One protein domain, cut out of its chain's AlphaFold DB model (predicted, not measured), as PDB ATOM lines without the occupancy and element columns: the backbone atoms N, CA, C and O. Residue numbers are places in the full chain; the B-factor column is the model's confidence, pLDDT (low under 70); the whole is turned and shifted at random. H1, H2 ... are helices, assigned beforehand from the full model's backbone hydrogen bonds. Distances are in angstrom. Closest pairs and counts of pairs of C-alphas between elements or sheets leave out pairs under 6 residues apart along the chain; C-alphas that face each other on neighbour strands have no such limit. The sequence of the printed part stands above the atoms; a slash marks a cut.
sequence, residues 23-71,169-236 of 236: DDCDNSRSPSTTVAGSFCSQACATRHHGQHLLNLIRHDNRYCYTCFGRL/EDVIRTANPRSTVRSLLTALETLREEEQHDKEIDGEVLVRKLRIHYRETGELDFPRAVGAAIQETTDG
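What this domain is: This is residues 23 to 71 and 169 to 236 of the 236 residues of an uncharacterized protein of Halobacterium sp. BOL4-2 (UniProt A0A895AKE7). Helix H5 sits between two helices, crossing H1 steeply on one side and packing on H4 on the other, while H3 stands across the later end of H1 and the short H2 comes just before H3. A loop, residues 23 to 41, reaches away beyond the beginning of H1 and lies at one end of the longest axis. The 117 printed residues include five named helices, H1 to H5 in order along the chain, and no named strand; the class is all helix. The whole is compact, with a radius of gyration of the C-alphas of 14.4 A and spans of 45 by 33 by 28 A.

Where its parts are: After residues 23 to 41, with no named element, H1 runs from residue 42, C-alpha at (60.406, 124.476, 746.093), to residue 59, over 25.9 A, with a kink of 33 degrees near residue 53. Residues 60 to 71 hold no named element. Beyond the cut, H2 holds residues 170 to 175 and measures 8.5 A. H3, residues 177 to 193, begins with its C-alpha at (50.338, 102.194, 739.979) and measures 24.2 A. H4, residues 203 to 217, measures 21.0 A. H5, residues 222 to 235, measures 20.1 A and ends at C-alpha (72.315, 116.863, 740.509).

How they stand to each other: H1 and H5 touch, their closest C-alphas, those of Gly 50 and Gly 227, being 3.8 A apart. They run opposite ways at a steep tilt of 69.8 degrees, only just short of about perpendicular. H4 and H5 touch, closest at the C-alphas of Lys 209 and Ala 225, 5.1 A apart, and run opposite ways at a steep tilt of 48 degrees. H1 and H4 are apart. H3 is close to but not clearly touching H1, about perpendicular at 75 degrees; the closest C-alphas are those of Ile 57 and Ala 187, 7.4 A apart. H3 and H4 are also close but not clearly touching, with the C-alphas of Leu 185 and Gly 203 closest, at 6.9 A. H2 is close to but not clearly touching H3, closest at the C-alphas of Arg 173 and Thr 180, 6.2 A apart. Every O i to N i+4 pair is within hydrogen-bond range in H2, H3, H4 and H5; in H1 12 of 14 are.

The domain as a whole: The two C-alphas farthest apart, those of Ser 32 and Leu 71, are 45.6 A apart. Residues 72 to 168 are not printed, and C-alphas 71 and 169 are 16.1 A apart across this cut. The links H2 to H3 and H4 to H5 are tight, and H3 to H4 is short. The mean pLDDT of the printed part is 94.7, and no printed residue is under 70.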
ATOM      1  N   ASP A  23      47.321 126.735 739.502       80.88
ATOM      2  CA  ASP A  23      46.174 125.894 739.890       80.88
ATOM      3  C   ASP A  23      46.511 124.787 740.911       80.88
ATOM      4  O   ASP A  23      45.623 124.273 741.577       80.88
ATOM      5  N   ASP A  24      47.794 124.438 741.055       77.06
ATOM      6  CA  ASP A  24      48.298 123.399 741.959       77.06
ATOM      7  C   ASP A  24      49.134 123.944 743.143       77.06
ATOM      8  O   ASP A  24      49.899 123.196 743.764       77.06
ATOM      9  N   CYS A  25      49.095 125.253 743.415       85.75
ATOM     10  CA  CYS A  25      49.898 125.867 744.472       85.75
ATOM     11  C   CYS A  25      49.056 126.795 745.355       85.75
ATOM     12  O   CYS A  25      48.745 127.910 744.955       85.75
ATOM     13  N   ASP A  26      48.800 126.377 746.597       76.94
ATOM     14  CA  ASP A  26      47.860 127.059 747.506       76.94
ATOM     15  C   ASP A  26      48.473 128.170 748.380       76.94
ATOM     16  O   ASP A  26      47.794 128.741 749.233       76.94
ATOM     17  N   ASN A  27      49.764 128.478 748.228       83.12
ATOM     18  CA  ASN A  27      50.448 129.411 749.130       83.12
ATOM     19  C   ASN A  27      50.602 130.804 748.518       83.12
ATOM     20  O   ASN A  27      51.030 130.938 747.368       83.12
ATOM     21  N   SER A  28      50.379 131.838 749.334       86.50
ATOM     22  CA  SER A  28      50.860 133.184 749.033       86.50
ATOM     23  C   SER A  28      52.392 133.236 749.098       86.50
ATOM     24  O   SER A  28      53.058 132.396 749.712       86.50
ATOM     25  N   ARG A  29      52.980 134.210 748.408       87.44
ATOM     26  CA  ARG A  29      54.423 134.467 748.401       87.44
ATOM     27  C   ARG A  29      54.706 135.950 748.530       87.44
ATOM     28  O   ARG A  29      53.968 136.773 747.999       87.44
ATOM     29  N   SER A  30      55.823 136.287 749.150       88.12
ATOM     30  CA  SER A  30      56.412 137.619 749.084       88.12
ATOM     31  C   SER A  30      57.625 137.588 748.139       88.12
ATOM     32  O   SER A  30      58.071 136.509 747.716       88.12
ATOM     33  N   PRO A  31      58.200 138.744 747.768       87.81
ATOM     34  CA  PRO A  31      59.429 138.777 746.982       87.81
ATOM     35  C   PRO A  31      60.578 138.009 747.650       87.81
ATOM     36  O   PRO A  31      61.338 137.341 746.952       87.81
ATOM     37  N   SER A  32      60.676 138.048 748.985       87.69
ATOM     38  CA  SER A  32      61.730 137.358 749.740       87.69
ATOM     39  C   SER A  32      61.528 135.843 749.864       87.69
ATOM     40  O   SER A  32      62.513 135.116 749.984       87.69
ATOM     41  N   THR A  33      60.291 135.341 749.784       87.06
ATOM     42  CA  THR A  33      59.989 133.896 749.847       87.06
ATOM     43  C   THR A  33      59.838 133.237 748.475       87.06
ATOM     44  O   THR A  33      59.588 132.035 748.377       87.06
ATOM     45  N   THR A  34      60.008 134.000 747.393       90.75
ATOM     46  CA  THR A  34      59.861 133.493 746.028       90.75
ATOM     47  C   THR A  34      61.007 132.549 745.654       90.75
ATOM     48  O   THR A  34      62.181 132.917 745.653       90.75
ATOM     49  N   VAL A  35      60.656 131.334 745.239       91.44
ATOM     50  CA  VAL A  35      61.578 130.303 744.755       91.44
ATOM     51  C   VAL A  35      61.662 130.347 743.231       91.44
ATOM     52  O   VAL A  35      60.647 130.488 742.545       91.44
ATOM     53  N   ALA A  36      62.885 130.247 742.698       88.44
ATOM     54  CA  ALA A  36      63.181 130.282 741.259       88.44
ATOM     55  C   ALA A  36      62.478 131.437 740.509       88.44
ATOM     56  O   ALA A  36      62.027 131.291 739.377       88.44
ATOM     57  N   GLY A  37      62.342 132.590 741.173       88.25
ATOM     58  CA  GLY A  37      61.792 133.820 740.600       88.25
ATOM     59  C   GLY A  37      60.276 133.846 740.371       88.25
ATOM     60  O   GLY A  37      59.755 134.896 739.998       88.25
ATOM     61  N   SER A  38      59.535 132.751 740.572       89.75
ATOM     62  CA  SER A  38      58.090 132.722 740.260       89.75
ATOM     63  C   SER A  38      57.230 131.790 741.114       89.75
ATOM     64  O   SER A  38      56.011 131.815 740.961       89.75
ATOM     65  N   PHE A  39      57.808 130.988 742.010       93.25
ATOM     66  CA  PHE A  39      57.065 129.978 742.769       93.25
ATOM     67  C   PHE A  39      57.006 130.317 744.258       93.25
ATOM     68  O   PHE A  39      57.940 130.894 744.806       93.25
ATOM     69  N   CYS A  40      55.923 129.933 744.933       93.12
ATOM     70  CA  CYS A  40      55.765 130.131 746.380       93.12
ATOM     71  C   CYS A  40      56.572 129.141 747.235       93.12
ATOM     72  O   CYS A  40      56.746 129.344 748.430       93.12
ATOM     73  N   SER A  41      57.052 128.042 746.646       93.88
ATOM     74  CA  SER A  41      57.846 127.030 747.343       93.88
ATOM     75  C   SER A  41      58.643 126.169 746.364       93.88
ATOM     76  O   SER A  41      58.307 126.075 745.180       93.88
ATOM     77  N   GLN A  42      59.661 125.468 746.873       94.50
ATOM     78  CA  GLN A  42      60.406 124.476 746.093       94.50
ATOM     79  C   GLN A  42      59.504 123.328 745.622       94.50
ATOM     80  O   GLN A  42      59.673 122.830 744.511       94.50
ATOM     81  N   ALA A  43      58.515 122.928 746.429       93.81
ATOM     82  CA  ALA A  43      57.550 121.901 746.046       93.81
ATOM     83  C   ALA A  43      56.702 122.342 744.842       93.81
ATOM     84  O   ALA A  43      56.568 121.571 743.894       93.81
ATOM     85  N   CYS A  44      56.219 123.591 744.838       94.44
ATOM     86  CA  CYS A  44      55.477 124.173 743.716       94.44
ATOM     87  C   CYS A  44      56.338 124.248 742.442       94.44
ATOM     88  O   CYS A  44      55.908 123.798 741.382       94.44
ATOM     89  N   ALA A  45      57.586 124.723 742.547       95.06
ATOM     90  CA  ALA A  45      58.520 124.758 741.415       95.06
ATOM     91  C   ALA A  45      58.771 123.355 740.830       95.06
ATOM     92  O   ALA A  45      58.706 123.140 739.621       95.06
ATOM     93  N   THR A  46      58.994 122.378 741.711       95.88
ATOM     94  CA  THR A  46      59.219 120.975 741.344       95.88
ATOM     95  C   THR A  46      57.998 120.388 740.640       95.88
ATOM     96  O   THR A  46      58.124 119.827 739.552       95.88
ATOM     97  N   ARG A  47      56.803 120.572 741.211       96.06
ATOM     98  CA  ARG A  47      55.540 120.119 740.619       96.06
ATOM     99  C   ARG A  47      55.309 120.735 739.243       96.06
ATOM    100  O   ARG A  47      54.987 120.009 738.310       96.06
ATOM    101  N   HIS A  48      55.546 122.038 739.094       95.12
ATOM    102  CA  HIS A  48      55.403 122.736 737.817       95.12
ATOM    103  C   HIS A  48      56.339 122.171 736.736       95.12
ATOM    104  O   HIS A  48      55.912 121.969 735.600       95.12
ATOM    105  N   HIS A  49      57.597 121.871 737.072       95.31
ATOM    106  CA  HIS A  49      58.526 121.242 736.125       95.31
ATOM    107  C   HIS A  49      58.049 119.857 735.678       95.31
ATOM    108  O   HIS A  49      58.084 119.555 734.485       95.31
ATOM    109  N   GLY A  50      57.557 119.028 736.603       97.31
ATOM    110  CA  GLY A  50      57.004 117.728 736.231       97.31
ATOM    111  C   GLY A  50      55.701 117.838 735.437       97.31
ATOM    112  O   GLY A  50      55.534 117.127 734.450       97.31
ATOM    113  N   GLN A  51      54.815 118.777 735.786       97.00
ATOM    114  CA  GLN A  51      53.580 119.029 735.039       97.00
ATOM    115  C   GLN A  51      53.863 119.491 733.607       97.00
ATOM    116  O   GLN A  51      53.175 119.069 732.682       97.00
ATOM    117  N   HIS A  52      54.890 120.320 733.403       96.25
ATOM    118  CA  HIS A  52      55.307 120.740 732.066       96.25
ATOM    119  C   HIS A  52      55.660 119.536 731.182       96.25
ATOM    120  O   HIS A  52      55.226 119.466 730.036       96.25
ATOM    121  N   LEU A  53      56.389 118.559 731.726       97.56
ATOM    122  CA  LEU A  53      56.731 117.339 731.000       97.56
ATOM    123  C   LEU A  53      55.500 116.449 730.754       97.56
ATOM    124  O   LEU A  53      55.281 115.976 729.642       97.56
ATOM    125  N   LEU A  54      54.646 116.276 731.765       97.69
ATOM    126  CA  LEU A  54      53.396 115.519 731.642       97.69
ATOM    127  C   LEU A  54      52.416 116.151 730.642       97.69
ATOM    128  O   LEU A  54      51.655 115.430 729.996       97.69
ATOM    129  N   ASN A  55      52.454 117.473 730.457       97.31
ATOM    130  CA  ASN A  55      51.649 118.157 729.448       97.31
ATOM    131  C   ASN A  55      52.014 117.738 728.018       97.31
ATOM    132  O   ASN A  55      51.127 117.742 727.166       97.31
ATOM    133  N   LEU A  56      53.260 117.320 727.752       98.00
ATOM    134  CA  LEU A  56      53.613 116.745 726.450       98.00
ATOM    135  C   LEU A  56      52.776 115.490 726.186       98.00
ATOM    136  O   LEU A  56      52.103 115.406 725.165       98.00
ATOM    137  N   ILE A  57      52.701 114.580 727.162       97.88
ATOM    138  CA  ILE A  57      51.862 113.377 727.065       97.88
ATOM    139  C   ILE A  57      50.377 113.748 726.981       97.88
ATOM    140  O   ILE A  57      49.647 113.174 726.181       97.88
ATOM    141  N   ARG A  58      49.917 114.723 727.778       97.50
ATOM    142  CA  ARG A  58      48.513 115.172 727.781       97.50
ATOM    143  C   ARG A  58      48.047 115.653 726.408       97.50
ATOM    144  O   ARG A  58      46.890 115.455 726.041       97.50
ATOM    145  N   HIS A  59      48.918 116.340 725.677       97.12
ATOM    146  CA  HIS A  59      48.595 116.902 724.368       97.12
ATOM    147  C   HIS A  59      48.971 115.978 723.205       97.12
ATOM    148  O   HIS A  59      48.472 116.176 722.092       97.12
ATOM    149  N   ASP A  60      49.750 114.931 723.466       96.50
ATOM    150  CA  ASP A  60      50.042 113.875 722.513       96.50
ATOM    151  C   ASP A  60      48.897 112.854 722.451       96.50
ATOM    152  O   ASP A  60      48.674 112.033 723.339       96.50
ATOM    153  N   ASN A  61      48.163 112.874 721.338       94.62
ATOM    154  CA  ASN A  61      47.004 112.008 721.143       94.62
ATOM    155  C   ASN A  61      47.349 110.513 721.013       94.62
ATOM    156  O   ASN A  61      46.429 109.700 720.890       94.62
ATOM    157  N   ARG A  62      48.634 110.141 720.986       97.12
ATOM    158  CA  ARG A  62      49.089 108.751 720.971       97.12
ATOM    159  C   ARG A  62      49.026 108.111 722.342       97.12
ATOM    160  O   ARG A  62      49.065 106.890 722.387       97.12
ATOM    161  N   TYR A  63      48.901 108.871 723.426       98.25
ATOM    162  CA  TYR A  63      48.924 108.344 724.789       98.25
ATOM    163  C   TYR A  63      47.634 108.669 725.541       98.25
ATOM    164  O   TYR A  63      47.005 109.698 725.324       98.25
ATOM    165  N   CYS A  64      47.236 107.784 726.452       98.00
ATOM    166  CA  CYS A  64      46.189 108.067 727.426       98.00
ATOM    167  C   CYS A  64      46.792 108.806 728.620       98.00
ATOM    168  O   CYS A  64      47.625 108.245 729.318       98.00
ATOM    169  N   TYR A  65      46.347 110.019 728.927       97.75
ATOM    170  CA  TYR A  65      46.857 110.778 730.067       97.75
ATOM    171  C   TYR A  65      46.514 110.127 731.412       97.75
ATOM    172  O   TYR A  65      47.238 110.318 732.384       97.75
ATOM    173  N   THR A  66      45.461 109.309 731.486       97.06
ATOM    174  CA  THR A  66      45.133 108.557 732.702       97.06
ATOM    175  C   THR A  66      46.174 107.478 733.003       97.06
ATOM    176  O   THR A  66      46.831 107.561 734.035       97.06
ATOM    177  N   CYS A  67      46.367 106.480 732.134       97.69
ATOM    178  CA  CYS A  67      47.254 105.339 732.421       97.69
ATOM    179  C   CYS A  67      48.628 105.406 731.731       97.69
ATOM    180  O   CYS A  67      49.439 104.500 731.904       97.69
ATOM    181  N   PHE A  68      48.869 106.436 730.918       98.31
ATOM    182  CA  PHE A  68      50.049 106.644 730.068       98.31
ATOM    183  C   PHE A  68      50.274 105.573 728.990       98.31
ATOM    184  O   PHE A  68      51.296 105.567 728.312       98.31
ATOM    185  N   GLY A  69      49.314 104.664 728.794       97.94
ATOM    186  CA  GLY A  69      49.367 103.657 727.740       97.94
ATOM    187  C   GLY A  69      49.316 104.296 726.352       97.94
ATOM    188  O   GLY A  69      48.502 105.189 726.103       97.94
ATOM    189  N   ARG A  70      50.168 103.821 725.439       98.31
ATOM    190  CA  ARG A  70      50.174 104.244 724.036       98.31
ATOM    191  C   ARG A  70      48.948 103.678 723.331       98.31
ATOM    192  O   ARG A  70      48.877 102.475 723.160       98.31
ATOM    193  N   LEU A  71      48.008 104.520 722.930       97.94
ATOM    194  CA  LEU A  71      46.752 104.189 722.253       97.94
ATOM    195  C   LEU A  71      46.923 103.907 720.760       97.94
ATOM    196  O   LEU A  71      46.170 103.125 720.181       97.94
ATOM    197  N   GLU A 169      42.204 110.404 735.424       93.50
ATOM    198  CA  GLU A 169      41.315 109.768 736.393       93.50
ATOM    199  C   GLU A 169      42.142 109.084 737.490       93.50
ATOM    200  O   GLU A 169      42.717 108.005 737.300       93.50
ATOM    201  N   ASP A 170      42.213 109.713 738.663       91.31
ATOM    202  CA  ASP A 170      43.115 109.280 739.737       91.31
ATOM    203  C   ASP A 170      42.746 107.917 740.326       91.31
ATOM    204  O   ASP A 170      43.628 107.150 740.726       91.31
ATOM    205  N   VAL A 171      41.458 107.561 740.302       92.38
ATOM    206  CA  VAL A 171      40.974 106.234 740.715       92.38
ATOM    207  C   VAL A 171      41.618 105.137 739.862       92.38
ATOM    208  O   VAL A 171      42.118 104.147 740.397       92.38
ATOM    209  N   ILE A 172      41.677 105.333 738.541       90.00
ATOM    210  CA  ILE A 172      42.276 104.369 737.609       90.00
ATOM    211  C   ILE A 172      43.796 104.313 737.808       90.00
ATOM    212  O   ILE A 172      44.368 103.224 737.901       90.00
ATOM    213  N   ARG A 173      44.457 105.472 737.932       91.81
ATOM    214  CA  ARG A 173      45.911 105.550 738.182       91.81
ATOM    215  C   ARG A 173      46.321 104.791 739.439       91.81
ATOM    216  O   ARG A 173      47.306 104.048 739.420       91.81
ATOM    217  N   THR A 174      45.547 104.965 740.505       91.56
ATOM    218  CA  THR A 174      45.809 104.389 741.829       91.56
ATOM    219  C   THR A 174      45.464 102.904 741.897       91.56
ATOM    220  O   THR A 174      46.077 102.174 742.672       91.56
ATOM    221  N   ALA A 175      44.546 102.416 741.057       92.56
ATOM    222  CA  ALA A 175      44.212 100.995 740.993       92.56
ATOM    223  C   ALA A 175      45.366 100.129 740.453       92.56
ATOM    224  O   ALA A 175      45.504  98.970 740.848       92.56
ATOM    225  N   ASN A 176      46.218 100.669 739.571       93.56
ATOM    226  CA  ASN A 176      47.361  99.932 739.020       93.56
ATOM    227  C   ASN A 176      48.628 100.801 738.885       93.56
ATOM    228  O   ASN A 176      49.112 101.058 737.779       93.56
ATOM    229  N   PRO A 177      49.232 101.237 740.005       93.75
ATOM    230  CA  PRO A 177      50.338 102.194 739.979       93.75
ATOM    231  C   PRO A 177      51.576 101.627 739.279       93.75
ATOM    232  O   PRO A 177      52.337 102.366 738.662       93.75
ATOM    233  N   ARG A 178      51.777 100.302 739.322       95.56
ATOM    234  CA  ARG A 178      52.924  99.653 738.677       95.56
ATOM    235  C   ARG A 178      52.843  99.730 737.154       95.56
ATOM    236  O   ARG A 178      53.858 100.039 736.532       95.56
ATOM    237  N   SER A 179      51.689  99.419 736.555       95.69
ATOM    238  CA  SER A 179      51.537  99.550 735.100       95.69
ATOM    239  C   SER A 179      51.598 101.014 734.690       95.69
ATOM    240  O   SER A 179      52.326 101.328 733.760       95.69
ATOM    241  N   THR A 180      50.933 101.902 735.437       96.62
ATOM    242  CA  THR A 180      50.915 103.347 735.173       96.62
ATOM    243  C   THR A 180      52.325 103.936 735.146       96.62
ATOM    244  O   THR A 180      52.682 104.619 734.193       96.62
ATOM    245  N   VAL A 181      53.173 103.628 736.137       97.62
ATOM    246  CA  VAL A 181      54.565 104.110 736.157       97.62
ATOM    247  C   VAL A 181      55.382 103.541 734.998       97.62
ATOM    248  O   VAL A 181      56.145 104.275 734.379       97.62
ATOM    249  N   ARG A 182      55.223 102.253 734.668       97.69
ATOM    250  CA  ARG A 182      55.930 101.662 733.525       97.69
ATOM    251  C   ARG A 182      55.534 102.349 732.218       97.69
ATOM    252  O   ARG A 182      56.413 102.730 731.457       97.69
ATOM    253  N   SER A 183      54.236 102.516 731.981       97.56
ATOM    254  CA  SER A 183      53.713 103.184 730.791       97.56
ATOM    255  C   SER A 183      54.158 104.645 730.721       97.56
ATOM    256  O   SER A 183      54.524 105.100 729.645       97.56
ATOM    257  N   LEU A 184      54.220 105.346 731.860       98.19
ATOM    258  CA  LEU A 184      54.763 106.703 731.938       98.19
ATOM    259  C   LEU A 184      56.228 106.753 731.499       98.19
ATOM    260  O   LEU A 184      56.575 107.560 730.646       98.19
ATOM    261  N   LEU A 185      57.075 105.886 732.057       98.38
ATOM    262  CA  LEU A 185      58.497 105.840 731.708       98.38
ATOM    263  C   LEU A 185      58.697 105.507 730.227       98.38
ATOM    264  O   LEU A 185      59.491 106.162 729.566       98.38
ATOM    265  N   THR A 186      57.939 104.548 729.684       98.12
ATOM    266  CA  THR A 186      57.979 104.236 728.249       98.12
ATOM    267  C   THR A 186      57.543 105.426 727.392       98.12
ATOM    268  O   THR A 186      58.207 105.726 726.408       98.12
ATOM    269  N   ALA A 187      56.465 106.126 727.764       98.19
ATOM    270  CA  ALA A 187      55.996 107.295 727.023       98.19
ATOM    271  C   ALA A 187      57.030 108.431 727.029       98.19
ATOM    272  O   ALA A 187      57.301 109.009 725.982       98.19
ATOM    273  N   LEU A 188      57.631 108.724 728.185       98.25
ATOM    274  CA  LEU A 188      58.668 109.754 728.310       98.25
ATOM    275  C   LEU A 188      59.946 109.378 727.555       98.25
ATOM    276  O   LEU A 188      60.535 110.233 726.907       98.25
ATOM    277  N   GLU A 189      60.347 108.108 727.567       98.31
ATOM    278  CA  GLU A 189      61.492 107.655 726.774       98.31
ATOM    279  C   GLU A 189      61.239 107.849 725.275       98.31
ATOM    280  O   GLU A 189      62.060 108.444 724.586       98.31
ATOM    281  N   THR A 190      60.066 107.448 724.775       97.44
ATOM    282  CA  THR A 190      59.709 107.656 723.364       97.44
ATOM    283  C   THR A 190      59.650 109.142 722.995       97.44
ATOM    284  O   THR A 190      60.125 109.527 721.932       97.44
ATOM    285  N   LEU A 191      59.100 110.007 723.856       97.31
ATOM    286  CA  LEU A 191      59.073 111.455 723.604       97.31
ATOM    287  C   LEU A 191      60.481 112.075 723.614       97.31
ATOM    288  O   LEU A 191      60.728 113.025 722.870       97.31
ATOM    289  N   ARG A 192      61.405 111.529 724.413       97.75
ATOM    290  CA  ARG A 192      62.825 111.903 724.406       97.75
ATOM    291  C   ARG A 192      63.523 111.475 723.117       97.75
ATOM    292  O   ARG A 192      64.226 112.285 722.522       97.75
ATOM    293  N   GLU A 193      63.315 110.233 722.676       96.94
ATOM    294  CA  GLU A 193      63.850 109.702 721.408       96.94
ATOM    295  C   GLU A 193      63.373 110.513 720.191       96.94
ATOM    296  O   GLU A 193      64.079 110.617 719.192       96.94
ATOM    297  N   GLU A 194      62.192 111.125 720.291       95.75
ATOM    298  CA  GLU A 194      61.615 112.034 719.293       95.75
ATOM    299  C   GLU A 194      62.007 113.509 719.486       95.75
ATOM    300  O   GLU A 194      61.415 114.390 718.862       95.75
ATOM    301  N   GLU A 195      62.972 113.794 720.365       97.62
ATOM    302  CA  GLU A 195      63.499 115.135 720.652       97.62
ATOM    303  C   GLU A 195      62.446 116.137 721.175       97.62
ATOM    304  O   GLU A 195      62.641 117.352 721.114       97.62
ATOM    305  N   GLN A 196      61.326 115.663 721.739       97.25
ATOM    306  CA  GLN A 196      60.306 116.547 722.322       97.25
ATOM    307  C   GLN A 196      60.712 117.091 723.701       97.25
ATOM    308  O   GLN A 196      60.166 118.094 724.166       97.25
ATOM    309  N   HIS A 197      61.671 116.440 724.363       98.06
ATOM    310  CA  HIS A 197      62.346 116.925 725.562       98.06
ATOM    311  C   HIS A 197      63.722 116.269 725.727       98.06
ATOM    312  O   HIS A 197      64.016 115.244 725.124       98.06
ATOM    313  N   ASP A 198      64.543 116.832 726.610       97.88
ATOM    314  CA  ASP A 198      65.907 116.387 726.925       97.88
ATOM    315  C   ASP A 198      66.035 115.753 728.324       97.88
ATOM    316  O   ASP A 198      67.120 115.357 728.739       97.88
ATOM    317  N   LYS A 199      64.939 115.691 729.090       97.75
ATOM    318  CA  LYS A 199      64.961 115.231 730.486       97.75
ATOM    319  C   LYS A 199      65.082 113.716 730.595       97.75
ATOM    320  O   LYS A 199      64.319 112.987 729.966       97.75
ATOM    321  N   GLU A 200      66.003 113.274 731.443       97.00
ATOM    322  CA  GLU A 200      66.150 111.885 731.869       97.00
ATOM    323  C   GLU A 200      65.473 111.675 733.223       97.00
ATOM    324  O   GLU A 200      65.498 112.556 734.086       97.00
ATOM    325  N   ILE A 201      64.820 110.524 733.387       97.19
ATOM    326  CA  ILE A 201      64.108 110.173 734.613       97.19
ATOM    327  C   ILE A 201      64.487 108.760 735.024       97.19
ATOM    328  O   ILE A 201      64.116 107.783 734.373       97.19
ATOM    329  N   ASP A 202      65.162 108.659 736.164       97.19
ATOM    330  CA  ASP A 202      65.396 107.382 736.819       97.19
ATOM    331  C   ASP A 202      64.069 106.818 737.369       97.19
ATOM    332  O   ASP A 202      63.381 107.420 738.206       97.19
ATOM    333  N   GLY A 203      63.698 105.629 736.886       96.88
ATOM    334  CA  GLY A 203      62.465 104.953 737.281       96.88
ATOM    335  C   GLY A 203      62.422 104.544 738.758       96.88
ATOM    336  O   GLY A 203      61.346 104.574 739.365       96.88
ATOM    337  N   GLU A 204      63.555 104.192 739.369       97.38
ATOM    338  CA  GLU A 204      63.636 103.873 740.797       97.38
ATOM    339  C   GLU A 204      63.428 105.124 741.649       97.38
ATOM    340  O   GLU A 204      62.662 105.091 742.623       97.38
ATOM    341  N   VAL A 205      64.044 106.243 741.252       97.62
ATOM    342  CA  VAL A 205      63.843 107.545 741.900       97.62
ATOM    343  C   VAL A 205      62.372 107.946 741.818       97.62
ATOM    344  O   VAL A 205      61.776 108.259 742.853       97.62
ATOM    345  N   LEU A 206      61.749 107.860 740.638       98.06
ATOM    346  CA  LEU A 206      60.331 108.177 740.444       98.06
ATOM    347  C   LEU A 206      59.425 107.340 741.361       98.06
ATOM    348  O   LEU A 206      58.599 107.891 742.095       98.06
ATOM    349  N   VAL A 207      59.600 106.013 741.376       97.75
ATOM    350  CA  VAL A 207      58.821 105.110 742.243       97.75
ATOM    351  C   VAL A 207      59.013 105.462 743.716       97.75
ATOM    352  O   VAL A 207      58.050 105.447 744.490       97.75
ATOM    353  N   ARG A 208      60.241 105.785 744.131       97.69
ATOM    354  CA  ARG A 208      60.536 106.189 745.508       97.69
ATOM    355  C   ARG A 208      59.831 107.498 745.871       97.69
ATOM    356  O   ARG A 208      59.215 107.544 746.934       97.69
ATOM    357  N   LYS A 209      59.870 108.526 745.013       97.75
ATOM    358  CA  LYS A 209      59.191 109.816 745.258       97.75
ATOM    359  C   LYS A 209      57.671 109.648 745.339       97.75
ATOM    360  O   LYS A 209      57.070 110.157 746.281       97.75
ATOM    361  N   LEU A 210      57.070 108.862 744.438       97.38
ATOM    362  CA  LEU A 210      55.638 108.529 744.489       97.38
ATOM    363  C   LEU A 210      55.258 107.832 745.801       97.38
ATOM    364  O   LEU A 210      54.266 108.190 746.426       97.38
ATOM    365  N   ARG A 211      56.061 106.860 746.253       97.12
ATOM    366  CA  ARG A 211      55.819 106.151 747.521       97.12
ATOM    367  C   ARG A 211      55.929 107.056 748.742       97.12
ATOM    368  O   ARG A 211      55.155 106.874 749.675       97.12
ATOM    369  N   ILE A 212      56.908 107.961 748.766       96.94
ATOM    370  CA  ILE A 212      57.057 108.939 749.852       96.94
ATOM    371  C   ILE A 212      55.808 109.814 749.903       96.94
ATOM    372  O   ILE A 212      55.158 109.861 750.941       96.94
ATOM    373  N   HIS A 213      55.414 110.393 748.768       95.38
ATOM    374  CA  HIS A 213      54.248 111.264 748.712       95.38
ATOM    375  C   HIS A 213      52.954 110.539 749.112       95.38
ATOM    376  O   HIS A 213      52.234 111.013 749.981       95.38
ATOM    377  N   TYR A 214      52.719 109.331 748.590       95.69
ATOM    378  CA  TYR A 214      51.544 108.531 748.946       95.69
ATOM    379  C   TYR A 214      51.448 108.226 750.445       95.69
ATOM    380  O   TYR A 214      50.357 108.180 751.000       95.69
ATOM    381  N   ARG A 215      52.581 108.030 751.133       96.62
ATOM    382  CA  ARG A 215      52.588 107.841 752.593       96.62
ATOM    383  C   ARG A 215      52.248 109.118 753.358       96.62
ATOM    384  O   ARG A 215      51.731 109.018 754.464       96.62
ATOM    385  N   GLU A 216      52.584 110.279 752.805       95.56
ATOM    386  CA  GLU A 216      52.354 111.585 753.427       95.56
ATOM    387  C   GLU A 216      50.916 112.071 753.225       95.56
ATOM    388  O   GLU A 216      50.327 112.616 754.155       95.56
ATOM    389  N   THR A 217      50.351 111.872 752.032       94.44
ATOM    390  CA  THR A 217      49.066 112.476 751.633       94.44
ATOM    391  C   THR A 217      47.951 111.466 751.380       94.44
ATOM    392  O   THR A 217      46.784 111.834 751.407       94.44
ATOM    393  N   GLY A 218      48.283 110.194 751.147       94.31
ATOM    394  CA  GLY A 218      47.327 109.189 750.674       94.31
ATOM    395  C   GLY A 218      47.045 109.251 749.168       94.31
ATOM    396  O   GLY A 218      46.228 108.473 748.680       94.31
ATOM    397  N   GLU A 219      47.731 110.125 748.424       94.19
ATOM    398  CA  GLU A 219      47.504 110.365 746.994       94.19
ATOM    399  C   GLU A 219      48.785 110.176 746.166       94.19
ATOM    400  O   GLU A 219      49.902 110.214 746.683       94.19
ATOM    401  N   LEU A 220      48.645 109.927 744.860       95.25
ATOM    402  CA  LEU A 220      49.775 109.811 743.931       95.25
ATOM    403  C   LEU A 220      49.952 111.111 743.136       95.25
ATOM    404  O   LEU A 220      49.300 111.324 742.119       95.25
ATOM    405  N   ASP A 221      50.901 111.944 743.553       95.94
ATOM    406  CA  ASP A 221      51.255 113.191 742.868       95.94
ATOM    407  C   ASP A 221      52.348 112.943 741.821       95.94
ATOM    408  O   ASP A 221      53.550 113.102 742.066       95.94
ATOM    409  N   PHE A 222      51.918 112.495 740.639       96.94
ATOM    410  CA  PHE A 222      52.803 112.299 739.490       96.94
ATOM    411  C   PHE A 222      53.562 113.573 739.098       96.94
ATOM    412  O   PHE A 222      54.779 113.472 738.929       96.94
ATOM    413  N   PRO A 223      52.933 114.761 738.988       97.38
ATOM    414  CA  PRO A 223      53.654 115.984 738.640       97.38
ATOM    415  C   PRO A 223      54.813 116.295 739.596       97.38
ATOM    416  O   PRO A 223      55.943 116.512 739.155       97.38
ATOM    417  N   ARG A 224      54.595 116.241 740.916       97.00
ATOM    418  CA  ARG A 224      55.668 116.475 741.895       97.00
ATOM    419  C   ARG A 224      56.723 115.379 741.867       97.00
ATOM    420  O   ARG A 224      57.909 115.690 741.960       97.00
ATOM    421  N   ALA A 225      56.322 114.115 741.739       97.75
ATOM    422  CA  ALA A 225      57.263 113.001 741.717       97.75
ATOM    423  C   ALA A 225      58.156 113.010 740.465       97.75
ATOM    424  O   ALA A 225      59.360 112.798 740.590       97.75
ATOM    425  N   VAL A 226      57.593 113.313 739.290       98.19
ATOM    426  CA  VAL A 226      58.340 113.484 738.033       98.19
ATOM    427  C   VAL A 226      59.316 114.648 738.156       98.19
ATOM    428  O   VAL A 226      60.501 114.478 737.891       98.19
ATOM    429  N   GLY A 227      58.859 115.810 738.631       97.81
ATOM    430  CA  GLY A 227      59.736 116.965 738.822       97.81
ATOM    431  C   GLY A 227      60.893 116.694 739.784       97.81
ATOM    432  O   GLY A 227      62.024 117.101 739.526       97.81
ATOM    433  N   ALA A 228      60.626 115.974 740.877       97.81
ATOM    434  CA  ALA A 228      61.643 115.618 741.861       97.81
ATOM    435  C   ALA A 228      62.639 114.586 741.315       97.81
ATOM    436  O   ALA A 228      63.808 114.623 741.689       97.81
ATOM    437  N   ALA A 229      62.186 113.671 740.452       97.88
ATOM    438  CA  ALA A 229      63.063 112.717 739.783       97.88
ATOM    439  C   ALA A 229      64.008 113.417 738.795       97.88
ATOM    440  O   ALA A 229      65.200 113.143 738.819       97.88
ATOM    441  N   ILE A 230      63.509 114.386 738.017       97.50
ATOM    442  CA  ILE A 230      64.330 115.184 737.087       97.50
ATOM    443  C   ILE A 230      65.451 115.930 737.828       97.50
ATOM    444  O   ILE A 230      66.599 115.914 737.385       97.50
ATOM    445  N   GLN A 231      65.125 116.594 738.944       96.44
ATOM    446  CA  GLN A 231      66.115 117.327 739.746       96.44
ATOM    447  C   GLN A 231      67.215 116.392 740.254       96.44
ATOM    448  O   GLN A 231      68.392 116.667 740.064       96.44
ATOM    449  N   GLU A 232      66.830 115.250 740.826       96.56
ATOM    450  CA  GLU A 232      67.788 114.315 741.414       96.56
ATOM    451  C   GLU A 232      68.705 113.659 740.369       96.56
ATOM    452  O   GLU A 232      69.875 113.438 740.654       96.56
ATOM    453  N   THR A 233      68.213 113.406 739.152       93.00
ATOM    454  CA  THR A 233      69.045 112.917 738.040       93.00
ATOM    455  C   THR A 233      69.988 113.992 737.488       93.00
ATOM    456  O   THR A 233      71.029 113.659 736.940       93.00
ATOM    457  N   THR A 234      69.651 115.278 737.627       90.88
ATOM    458  CA  THR A 234      70.505 116.382 737.144       90.88
ATOM    459  C   THR A 234      71.625 116.726 738.134       90.88
ATOM    460  O   THR A 234      72.687 117.187 737.723       90.88
ATOM    461  N   ASP A 235      71.384 116.514 739.429       88.56
ATOM    462  CA  ASP A 235      72.315 116.863 740.509       88.56
ATOM    463  C   ASP A 235      73.333 115.748 740.844       88.56
ATOM    464  O   ASP A 235      74.251 115.985 741.635       88.56
ATOM    465  N   GLY A 236      73.155 114.539 740.294       76.62
ATOM    466  CA  GLY A 236      73.988 113.352 740.545       76.62
ATOM    467  C   GLY A 236      75.025 113.092 739.463       76.62
ATOM    468  O   GLY A 236      76.187 112.814 739.839       76.62
TER     469      GLY A 236